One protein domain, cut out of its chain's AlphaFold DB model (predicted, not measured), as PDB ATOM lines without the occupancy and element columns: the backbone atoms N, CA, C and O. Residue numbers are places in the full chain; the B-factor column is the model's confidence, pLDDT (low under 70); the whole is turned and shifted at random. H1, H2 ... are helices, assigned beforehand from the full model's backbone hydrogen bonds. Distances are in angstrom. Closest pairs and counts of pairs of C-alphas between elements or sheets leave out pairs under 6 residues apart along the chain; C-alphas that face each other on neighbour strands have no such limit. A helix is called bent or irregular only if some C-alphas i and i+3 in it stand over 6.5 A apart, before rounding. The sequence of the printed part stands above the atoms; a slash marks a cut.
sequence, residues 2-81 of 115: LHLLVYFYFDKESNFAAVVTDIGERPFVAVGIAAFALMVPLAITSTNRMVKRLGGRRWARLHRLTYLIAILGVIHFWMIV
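This is residues 2 to 81 of the 115 residues of the protein "Ferric oxidoreductase domain-containing protein" of Blastocatellia bacterium (UniProt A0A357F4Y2). Two long helices, H3 and H6, run side by side in opposite ways along the length of the domain, and the short helices H4 and H5 make the turn at one end through which the chain folds back from H3 to H6. At the other end H2 makes a corner with the beginning of H3, and H1, before it, touches no helix; residues 9 to 15, of which 9 to 11 belong to H1, stick out. The printed part has 80 residues with six named helices, H1 to H6 in order along the chain, and no named strand: its class is all helix. The whole is loose, with a radius of gyration of the C-alphas of 15.3 A, and elongated, with spans of 41 by 25 by 19 A.

H1 is residues 2 to 11, 13.2 A from first to last C-alpha, and begins with C-alpha 2 at (143.881, 100.900, 159.037). H2 is residues 16 to 25, 14.6 A. H3, the longest helix, is residues 27 to 44, 26.8 A, from C-alpha 27 at (137.596, 109.551, 177.630); it is neither bent nor irregular, but only just: C-alphas 38 and 41 are 6.3 A apart. H4 is residues 48 to 54, 10.3 A, and H5 is residues 56 to 62, 10.0 A. H6 is residues 65 to 80, 22.7 A, and ends with C-alpha 80 at (135.856, 100.045, 175.205).

H1 is apart from H2, H3, H4, H5 and H6. H2 and H3 touch only at the corner by their link, H3 with residues 29 to 30 alone; the closest C-alphas, of Ile 23 and Ala 30, are 5.1 A apart. Their lines stand at a steep tilt of 56 degrees, opposite ways. H3 and H6 touch, with 20 pairs of C-alphas within 8 A, the closest being those of Ala 35 and Ile 69 at 5.2 A. They run opposite ways at a shallow tilt of 28 degrees. H3 and H4 are only just apart, their closest C-alphas 8.2 A from each other. H4 and H5 are close but not clearly touching, about perpendicular at 88 degrees; their closest C-alphas, of Val 51 and Trp 59, are 6.2 A apart. H5 is also close to but not clearly touching H3, with the C-alphas of Leu 42 and Leu 62 closest at 7.2 A. H5 and H6 meet only through their link. In H1, H4, H5 and H6 every O i to N i+4 pair is within hydrogen-bond range; in H2 5 of 6 are, and in H3 12 of 14.

The two C-alphas farthest apart, those of Glu 13 and Arg 57, are 42.6 A from each other. The printed part has no cut, and its five links between helices are tight. The mean pLDDT of the printed part is 70.2, with residues 2 to 29 and 77 to 81 under 70.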
ATOM      1  N   LEU A   2     145.210 101.147 159.634       57.69
ATOM      2  CA  LEU A   2     143.881 100.900 159.037       57.69
ATOM      3  C   LEU A   2     142.703 101.152 160.000       57.69
ATOM      4  O   LEU A   2     141.689 101.697 159.592       57.69
ATOM      5  N   HIS A   3     142.872 100.846 161.288       57.19
ATOM      6  CA  HIS A   3     141.836 101.045 162.308       57.19
ATOM      7  C   HIS A   3     141.406 102.516 162.487       57.19
ATOM      8  O   HIS A   3     140.220 102.800 162.603       57.19
ATOM      9  N   LEU A   4     142.354 103.461 162.443       57.88
ATOM     10  CA  LEU A   4     142.052 104.894 162.555       57.88
ATOM     11  C   LEU A   4     141.487 105.468 161.258       57.88
ATOM     12  O   LEU A   4     140.628 106.337 161.310       57.88
ATOM     13  N   LEU A   5     141.946 104.975 160.107       57.12
ATOM     14  CA  LEU A   5     141.435 105.399 158.803       57.12
ATOM     15  C   LEU A   5     139.977 104.985 158.598       57.12
ATOM     16  O   LEU A   5     139.188 105.803 158.145       57.12
ATOM     17  N   VAL A   6     139.602 103.759 158.979       59.97
ATOM     18  CA  VAL A   6     138.201 103.313 158.913       59.97
ATOM     19  C   VAL A   6     137.329 104.119 159.880       59.97
ATOM     20  O   VAL A   6     136.269 104.576 159.483       59.97
ATOM     21  N   TYR A   7     137.788 104.393 161.103       58.19
ATOM     22  CA  TYR A   7     137.029 105.226 162.046       58.19
ATOM     23  C   TYR A   7     136.847 106.673 161.545       58.19
ATOM     24  O   TYR A   7     135.755 107.229 161.569       58.19
ATOM     25  N   PHE A   8     137.914 107.284 161.026       54.81
ATOM     26  CA  PHE A   8     137.893 108.675 160.569       54.81
ATOM     27  C   PHE A   8     137.096 108.875 159.271       54.81
ATOM     28  O   PHE A   8     136.434 109.897 159.103       54.81
ATOM     29  N   TYR A   9     137.173 107.907 158.355       53.84
ATOM     30  CA  TYR A   9     136.552 107.997 157.034       53.84
ATOM     31  C   TYR A   9     135.122 107.446 157.008       53.84
ATOM     32  O   TYR A   9     134.285 107.990 156.299       53.84
ATOM     33  N   PHE A  10     134.836 106.389 157.773       50.31
ATOM     34  CA  PHE A  10     133.557 105.673 157.720       50.31
ATOM     35  C   PHE A  10     132.590 106.050 158.858       50.31
ATOM     36  O   PHE A  10     131.390 105.917 158.662       50.31
ATOM     37  N   ASP A  11     133.079 106.530 160.014       51.81
ATOM     38  CA  ASP A  11     132.236 106.793 161.206       51.81
ATOM     39  C   ASP A  11     132.055 108.295 161.526       51.81
ATOM     40  O   ASP A  11     131.074 108.692 162.148       51.81
ATOM     41  N   LYS A  12     132.988 109.166 161.101       52.91
ATOM     42  CA  LYS A  12     132.998 110.610 161.450       52.91
ATOM     43  C   LYS A  12     132.858 111.576 160.267       52.91
ATOM     44  O   LYS A  12     132.971 112.785 160.477       52.91
ATOM     45  N   GLU A  13     132.660 111.065 159.048       54.06
ATOM     46  CA  GLU A  13     132.511 111.853 157.809       54.06
ATOM     47  C   GLU A  13     133.498 113.035 157.694       54.06
ATOM     48  O   GLU A  13     133.143 114.142 157.294       54.06
ATOM     49  N   SER A  14     134.768 112.844 158.076       50.41
ATOM     50  CA  SER A  14     135.822 113.877 158.006       50.41
ATOM     51  C   SER A  14     135.570 115.187 158.785       50.41
ATOM     52  O   SER A  14     136.244 116.189 158.541       50.41
ATOM     53  N   ASN A  15     134.671 115.203 159.775       57.41
ATOM     54  CA  ASN A  15     134.422 116.399 160.583       57.41
ATOM     55  C   ASN A  15     135.365 116.485 161.800       57.41
ATOM     56  O   ASN A  15     135.109 115.924 162.868       57.41
ATOM     57  N   PHE A  16     136.461 117.236 161.648       56.22
ATOM     58  CA  PHE A  16     137.465 117.461 162.700       56.22
ATOM     59  C   PHE A  16     136.874 118.050 163.992       56.22
ATOM     60  O   PHE A  16     137.321 117.697 165.083       56.22
ATOM     61  N   ALA A  17     135.848 118.905 163.893       58.34
ATOM     62  CA  ALA A  17     135.200 119.498 165.063       58.34
ATOM     63  C   ALA A  17     134.459 118.435 165.887       58.34
ATOM     64  O   ALA A  17     134.598 118.394 167.105       58.34
ATOM     65  N   ALA A  18     133.775 117.499 165.223       57.62
ATOM     66  CA  ALA A  18     133.100 116.383 165.881       57.62
ATOM     67  C   ALA A  18     134.076 115.393 166.539       57.62
ATOM     68  O   ALA A  18     133.681 114.663 167.443       57.62
ATOM     69  N   VAL A  19     135.338 115.337 166.105       58.56
ATOM     70  CA  VAL A  19     136.384 114.546 166.775       58.56
ATOM     71  C   VAL A  19     136.847 115.245 168.052       58.56
ATOM     72  O   VAL A  19     136.982 114.593 169.080       58.56
ATOM     73  N   VAL A  20     137.035 116.570 168.022       62.88
ATOM     74  CA  VAL A  20     137.450 117.345 169.205       62.88
ATOM     75  C   VAL A  20     136.375 117.339 170.293       62.88
ATOM     76  O   VAL A  20     136.705 117.147 171.462       62.88
ATOM     77  N   THR A  21     135.099 117.476 169.931       62.12
ATOM     78  CA  THR A  21     134.001 117.418 170.910       62.12
ATOM     79  C   THR A  21     133.874 116.025 171.534       62.12
ATOM     80  O   THR A  21     133.711 115.892 172.743       62.12
ATOM     81  N   ASP A  22     134.052 114.970 170.738       59.72
ATOM     82  CA  ASP A  22     133.931 113.579 171.193       59.72
ATOM     83  C   ASP A  22     135.139 113.121 172.033       59.72
ATOM     84  O   ASP A  22     135.004 112.254 172.891       59.72
ATOM     85  N   ILE A  23     136.308 113.762 171.882       63.91
ATOM     86  CA  ILE A  23     137.437 113.622 172.823       63.91
ATOM     87  C   ILE A  23     137.042 114.102 174.227       63.91
ATOM     88  O   ILE A  23     137.474 113.505 175.215       63.91
ATOM     89  N   GLY A  24     136.235 115.165 174.315       58.62
ATOM     90  CA  GLY A  24     135.735 115.706 175.579       58.62
ATOM     91  C   GLY A  24     134.639 114.847 176.212       58.62
ATOM     92  O   GLY A  24     134.616 114.692 177.429       58.62
ATOM     93  N   GLU A  25     133.766 114.247 175.399       62.78
ATOM     94  CA  GLU A  25     132.656 113.426 175.900       62.78
ATOM     95  C   GLU A  25     133.034 111.962 176.166       62.78
ATOM     96  O   GLU A  25     132.412 111.292 176.994       62.78
ATOM     97  N   ARG A  26     134.058 111.436 175.481       66.19
ATOM     98  CA  ARG A  26     134.414 110.013 175.520       66.19
ATOM     99  C   ARG A  26     135.888 109.816 175.877       66.19
ATOM    100  O   ARG A  26     136.747 109.748 174.993       66.19
ATOM    101  N   PRO A  27     136.209 109.607 177.169       68.06
ATOM    102  CA  PRO A  27     137.596 109.551 177.630       68.06
ATOM    103  C   PRO A  27     138.392 108.382 177.023       68.06
ATOM    104  O   PRO A  27     139.614 108.453 176.936       68.06
ATOM    105  N   PHE A  28     137.733 107.328 176.525       68.25
ATOM    106  CA  PHE A  28     138.416 106.229 175.836       68.25
ATOM    107  C   PHE A  28     139.033 106.660 174.497       68.25
ATOM    108  O   PHE A  28     140.144 106.234 174.181       68.25
ATOM    109  N   VAL A  29     138.368 107.536 173.735       67.31
ATOM    110  CA  VAL A  29     138.876 108.054 172.452       67.31
ATOM    111  C   VAL A  29     140.124 108.901 172.694       67.31
ATOM    112  O   VAL A  29     141.130 108.737 172.000       67.31
ATOM    113  N   ALA A  30     140.106 109.726 173.744       74.00
ATOM    114  CA  ALA A  30     141.241 110.549 174.152       74.00
ATOM    115  C   ALA A  30     142.498 109.707 174.447       74.00
ATOM    116  O   ALA A  30     143.589 110.025 173.967       74.00
ATOM    117  N   VAL A  31     142.349 108.592 175.176       74.81
ATOM    118  CA  VAL A  31     143.463 107.675 175.490       74.81
ATOM    119  C   VAL A  31     144.022 107.023 174.220       74.81
ATOM    120  O   VAL A  31     145.242 106.931 174.065       74.81
ATOM    121  N   GLY A  32     143.156 106.619 173.284       72.19
ATOM    122  CA  GLY A  32     143.571 106.043 172.001       72.19
ATOM    123  C   GLY A  32     144.361 107.032 171.140       72.19
ATOM    124  O   GLY A  32     145.425 106.692 170.616       72.19
ATOM    125  N   ILE A  33     143.897 108.283 171.057       74.62
ATOM    126  CA  ILE A  33     144.581 109.359 170.327       74.62
ATOM    127  C   ILE A  33     145.921 109.702 170.982       74.62
ATOM    128  O   ILE A  33     146.922 109.838 170.279       74.62
ATOM    129  N   ALA A  34     145.983 109.779 172.313       77.31
ATOM    130  CA  ALA A  34     147.229 110.028 173.033       77.31
ATOM    131  C   ALA A  34     148.262 108.911 172.797       77.31
ATOM    132  O   ALA A  34     149.429 109.187 172.504       77.31
ATOM    133  N   ALA A  35     147.835 107.644 172.856       78.50
ATOM    134  CA  ALA A  35     148.693 106.499 172.556       78.50
ATOM    135  C   ALA A  35     149.202 106.534 171.107       78.50
ATOM    136  O   ALA A  35     150.382 106.282 170.850       78.50
ATOM    137  N   PHE A  36     148.330 106.894 170.164       74.00
ATOM    138  CA  PHE A  36     148.685 107.010 168.757       74.00
ATOM    139  C   PHE A  36     149.670 108.154 168.495       74.00
ATOM    140  O   PHE A  36     150.681 107.950 167.822       74.00
ATOM    141  N   ALA A  37     149.437 109.327 169.086       80.56
ATOM    142  CA  ALA A  37     150.329 110.480 168.988       80.56
ATOM    143  C   ALA A  37     151.740 110.156 169.500       80.56
ATOM    144  O   ALA A  37     152.725 110.568 168.891       80.56
ATOM    145  N   LEU A  38     151.853 109.355 170.566       77.25
ATOM    146  CA  LEU A  38     153.137 108.858 171.072       77.25
ATOM    147  C   LEU A  38     153.796 107.824 170.142       77.25
ATOM    148  O   LEU A  38     155.022 107.710 170.114       77.25
ATOM    149  N   MET A  39     153.010 107.085 169.357       78.25
ATOM    150  CA  MET A  39     153.510 106.084 168.412       78.25
ATOM    151  C   MET A  39     154.104 106.717 167.140       78.25
ATOM    152  O   MET A  39     155.054 106.172 166.579       78.25
ATOM    153  N   VAL A  40     153.612 107.886 166.714       79.50
ATOM    154  CA  VAL A  40     154.108 108.634 165.539       79.50
ATOM    155  C   VAL A  40     155.618 108.934 165.596       79.50
ATOM    156  O   VAL A  40     156.334 108.519 164.680       79.50
ATOM    157  N   PRO A  41     156.169 109.585 166.641       76.88
ATOM    158  CA  PRO A  41     157.605 109.842 166.719       76.88
ATOM    159  C   PRO A  41     158.412 108.539 166.798       76.88
ATOM    160  O   PRO A  41     159.532 108.472 166.291       76.88
ATOM    161  N   LEU A  42     157.842 107.478 167.375       76.56
ATOM    162  CA  LEU A  42     158.453 106.151 167.403       76.56
ATOM    163  C   LEU A  42     158.594 105.548 165.997       76.56
ATOM    164  O   LEU A  42     159.657 105.039 165.649       76.56
ATOM    165  N   ALA A  43     157.546 105.657 165.179       77.56
ATOM    166  CA  ALA A  43     157.543 105.187 163.797       77.56
ATOM    167  C   ALA A  43     158.544 105.971 162.935       77.56
ATOM    168  O   ALA A  43     159.345 105.373 162.218       77.56
ATOM    169  N   ILE A  44     158.575 107.300 163.074       79.19
ATOM    170  CA  ILE A  44     159.526 108.158 162.349       79.19
ATOM    171  C   ILE A  44     160.970 107.805 162.756       79.19
ATOM    172  O   ILE A  44     161.836 107.594 161.905       79.19
ATOM    173  N   THR A  45     161.226 107.636 164.059       78.38
ATOM    174  CA  THR A  45     162.548 107.254 164.597       78.38
ATOM    175  C   THR A  45     162.932 105.786 164.362       78.38
ATOM    176  O   THR A  45     164.045 105.394 164.725       78.38
ATOM    177  N   SER A  46     162.080 104.982 163.717       70.50
ATOM    178  CA  SER A  46     162.365 103.578 163.385       70.50
ATOM    179  C   SER A  46     163.299 103.407 162.176       70.50
ATOM    180  O   SER A  46     163.685 102.287 161.845       70.50
ATOM    181  N   THR A  47     163.690 104.495 161.506       80.12
ATOM    182  CA  THR A  47     164.579 104.429 160.338       80.12
ATOM    183  C   THR A  47     166.047 104.296 160.762       80.12
ATOM    184  O   THR A  47     166.539 105.100 161.556       80.12
ATOM    185  N   ASN A  48     166.801 103.370 160.151       72.44
ATOM    186  CA  ASN A  48     168.235 103.143 160.426       72.44
ATOM    187  C   ASN A  48     169.096 104.426 160.358       72.44
ATOM    188  O   ASN A  48     170.044 104.585 161.131       72.44
ATOM    189  N   ARG A  49     168.751 105.380 159.477       79.81
ATOM    190  CA  ARG A  49     169.393 106.710 159.409       79.81
ATOM    191  C   ARG A  49     169.206 107.527 160.689       79.81
ATOM    192  O   ARG A  49     170.152 108.158 161.149       79.81
ATOM    193  N   MET A  50     168.010 107.515 161.272       74.00
ATOM    194  CA  MET A  50     167.715 108.261 162.497       74.00
ATOM    195  C   MET A  50     168.354 107.627 163.727       74.00
ATOM    196  O   MET A  50     168.839 108.362 164.583       74.00
ATOM    197  N   VAL A  51     168.459 106.295 163.783       76.56
ATOM    198  CA  VAL A  51     169.196 105.594 164.851       76.56
ATOM    199  C   VAL A  51     170.664 106.034 164.881       76.56
ATOM    200  O   VAL A  51     171.189 106.372 165.944       76.56
ATOM    201  N   LYS A  52     171.310 106.107 163.706       77.50
ATOM    202  CA  LYS A  52     172.690 106.604 163.578       77.50
ATOM    203  C   LYS A  52     172.814 108.098 163.909       77.50
ATOM    204  O   LYS A  52     173.788 108.485 164.542       77.50
ATOM    205  N   ARG A  53     171.824 108.927 163.547       79.94
ATOM    206  CA  ARG A  53     171.842 110.389 163.768       79.94
ATOM    207  C   ARG A  53     171.579 110.809 165.222       79.94
ATOM    208  O   ARG A  53     172.186 111.761 165.695       79.94
ATOM    209  N   LEU A  54     170.677 110.127 165.931       73.56
ATOM    210  CA  LEU A  54     170.324 110.432 167.330       73.56
ATOM    211  C   LEU A  54     171.319 109.847 168.344       73.56
ATOM    212  O   LEU A  54     171.378 110.312 169.484       73.56
ATOM    213  N   GLY A  55     172.079 108.829 167.937       79.00
ATOM    214  CA  GLY A  55     172.933 108.046 168.820       79.00
ATOM    215  C   GLY A  55     172.120 107.046 169.651       79.00
ATOM    216  O   GLY A  55     171.076 107.371 170.226       79.00
ATOM    217  N   GLY A  56     172.621 105.810 169.749       76.81
ATOM    218  CA  GLY A  56     171.890 104.677 170.336       76.81
ATOM    219  C   GLY A  56     171.333 104.921 171.746       76.81
ATOM    220  O   GLY A  56     170.265 104.412 172.079       76.81
ATOM    221  N   ARG A  57     171.981 105.766 172.565       78.38
ATOM    222  CA  ARG A  57     171.504 106.122 173.918       78.38
ATOM    223  C   ARG A  57     170.229 106.974 173.916       78.38
ATOM    224  O   ARG A  57     169.321 106.689 174.697       78.38
ATOM    225  N   ARG A  58     170.140 108.010 173.069       80.75
ATOM    226  CA  ARG A  58     168.939 108.869 172.983       80.75
ATOM    227  C   ARG A  58     167.798 108.126 172.297       80.75
ATOM    228  O   ARG A  58     166.671 108.181 172.780       80.75
ATOM    229  N   TRP A  59     168.117 107.347 171.262       81.06
ATOM    230  CA  TRP A  59     167.154 106.464 170.607       81.06
ATOM    231  C   TRP A  59     166.548 105.453 171.590       81.06
ATOM    232  O   TRP A  59     165.330 105.373 171.697       81.06
ATOM    233  N   ALA A  60     167.360 104.779 172.411       76.81
ATOM    234  CA  ALA A  60     166.860 103.837 173.417       76.81
ATOM    235  C   ALA A  60     166.021 104.496 174.530       76.81
ATOM    236  O   ALA A  60     165.208 103.824 175.170       76.81
ATOM    237  N   ARG A  61     166.214 105.795 174.801       81.06
ATOM    238  CA  ARG A  61     165.365 106.556 175.733       81.06
ATOM    239  C   ARG A  61     164.011 106.883 175.097       81.06
ATOM    240  O   ARG A  61     162.999 106.661 175.751       81.06
ATOM    241  N   LEU A  62     163.989 107.315 173.834       81.00
ATOM    242  CA  LEU A  62     162.752 107.537 173.072       81.00
ATOM    243  C   LEU A  62     161.959 106.239 172.904       81.00
ATOM    244  O   LEU A  62     160.777 106.192 173.215       81.00
ATOM    245  N   HIS A  63     162.635 105.144 172.554       82.50
ATOM    246  CA  HIS A  63     162.024 103.819 172.435       82.50
ATOM    247  C   HIS A  63     161.560 103.225 173.775       82.50
ATOM    248  O   HIS A  63     160.944 102.166 173.818       82.50
ATOM    249  N   ARG A  64     161.838 103.887 174.904       81.50
ATOM    250  CA  ARG A  64     161.275 103.503 176.202       81.50
ATOM    251  C   ARG A  64     159.813 103.951 176.333       81.50
ATOM    252  O   ARG A  64     159.085 103.372 177.132       81.50
ATOM    253  N   LEU A  65     159.369 104.913 175.519       80.06
ATOM    254  CA  LEU A  65     157.967 105.335 175.444       80.06
ATOM    255  C   LEU A  65     157.044 104.210 174.959       80.06
ATOM    256  O   LEU A  65     155.861 104.236 175.275       80.06
ATOM    257  N   THR A  66     157.566 103.175 174.292       81.12
ATOM    258  CA  THR A  66     156.780 101.993 173.898       81.12
ATOM    259  C   THR A  66     156.122 101.307 175.086       81.12
ATOM    260  O   THR A  66     155.007 100.817 174.957       81.12
ATOM    261  N   TYR A  67     156.768 101.299 176.258       78.88
ATOM    262  CA  TYR A  67     156.157 100.740 177.467       78.88
ATOM    263  C   TYR A  67     154.950 101.563 177.918       78.88
ATOM    264  O   TYR A  67     153.943 100.995 178.324       78.88
ATOM    265  N   LEU A  68     155.034 102.890 177.799       81.38
ATOM    266  CA  LEU A  68     153.922 103.781 178.109       81.38
ATOM    267  C   LEU A  68     152.779 103.584 177.104       81.38
ATOM    268  O   LEU A  68     151.642 103.395 177.514       81.38
ATOM    269  N   ILE A  69     153.089 103.519 175.804       80.25
ATOM    270  CA  ILE A  69     152.111 103.240 174.736       80.25
ATOM    271  C   ILE A  69     151.407 101.898 174.972       80.25
ATOM    272  O   ILE A  69     150.192 101.809 174.827       80.25
ATOM    273  N   ALA A  70     152.150 100.865 175.378       76.56
ATOM    274  CA  ALA A  70     151.598  99.549 175.680       76.56
ATOM    275  C   ALA A  70     150.597  99.599 176.850       76.56
ATOM    276  O   ALA A  70     149.526  99.006 176.761       76.56
ATOM    277  N   ILE A  71     150.906 100.357 177.908       77.81
ATOM    278  CA  ILE A  71     149.996 100.568 179.045       77.81
ATOM    279  C   ILE A  71     148.745 101.337 178.603       77.81
ATOM    280  O   ILE A  71     147.633 100.892 178.883       77.81
ATOM    281  N   LEU A  72     148.906 102.449 177.871       76.62
ATOM    282  CA  LEU A  72     147.762 103.205 177.350       76.62
ATOM    283  C   LEU A  72     146.883 102.351 176.426       76.62
ATOM    284  O   LEU A  72     145.667 102.490 176.465       76.62
ATOM    285  N   GLY A  73     147.467 101.451 175.631       74.69
ATOM    286  CA  GLY A  73     146.721 100.540 174.762       74.69
ATOM    287  C   GLY A  73     145.820  99.574 175.537       74.69
ATOM    288  O   GLY A  73     144.667  99.384 175.158       74.69
ATOM    289  N   VAL A  74     146.307  99.016 176.652       73.38
ATOM    290  CA  VAL A  74     145.492  98.153 177.528       73.38
ATOM    291  C   VAL A  74     144.372  98.949 178.185       73.38
ATOM    292  O   VAL A  74     143.235  98.489 178.196       73.38
ATOM    293  N   ILE A  75     144.673 100.151 178.685       75.31
ATOM    294  CA  ILE A  75     143.667 101.037 179.288       75.31
ATOM    295  C   ILE A  75     142.592 101.397 178.255       75.31
ATOM    296  O   ILE A  75     141.406 101.270 178.537       75.31
ATOM    297  N   HIS A  76     142.992 101.772 177.038       75.88
ATOM    298  CA  HIS A  76     142.072 102.075 175.943       75.88
ATOM    299  C   HIS A  76     141.155 100.887 175.621       75.88
ATOM    300  O   HIS A  76     139.940 101.056 175.530       75.88
ATOM    301  N   PHE A  77     141.720  99.681 175.509       67.62
ATOM    302  CA  PHE A  77     140.952  98.469 175.228       67.62
ATOM    303  C   PHE A  77     139.993  98.110 176.370       67.62
ATOM    304  O   PHE A  77     138.850  97.734 176.125       67.62
ATOM    305  N   TRP A  78     140.425  98.295 177.620       69.19
ATOM    306  CA  TRP A  78     139.583  98.090 178.797       69.19
ATOM    307  C   TRP A  78     138.377  99.033 178.804       69.19
ATOM    308  O   TRP A  78     137.264  98.606 179.089       69.19
ATOM    309  N   MET A  79     138.574 100.309 178.462       66.69
ATOM    310  CA  MET A  79     137.497 101.304 178.476       66.69
ATOM    311  C   MET A  79     136.447 101.099 177.372       66.69
ATOM    312  O   MET A  79     135.344 101.633 177.480       66.69
ATOM    313  N   ILE A  80     136.775 100.349 176.314       64.62
ATOM    314  CA  ILE A  80     135.856 100.045 175.205       64.62
ATOM    315  C   ILE A  80     134.918  98.880 175.548       64.62
ATOM    316  O   ILE A  80     133.789  98.827 175.056       64.62
ATOM    317  N   VAL A  81     135.343  97.951 176.404       60.81
ATOM    318  CA  VAL A  81     134.574  96.742 176.701       60.81
ATOM    319  C   VAL A  81     133.575  96.998 177.825       60.81
ATOM    320  O   VAL A  81     133.948  97.188 178.978       60.81
TER     321      VAL A  81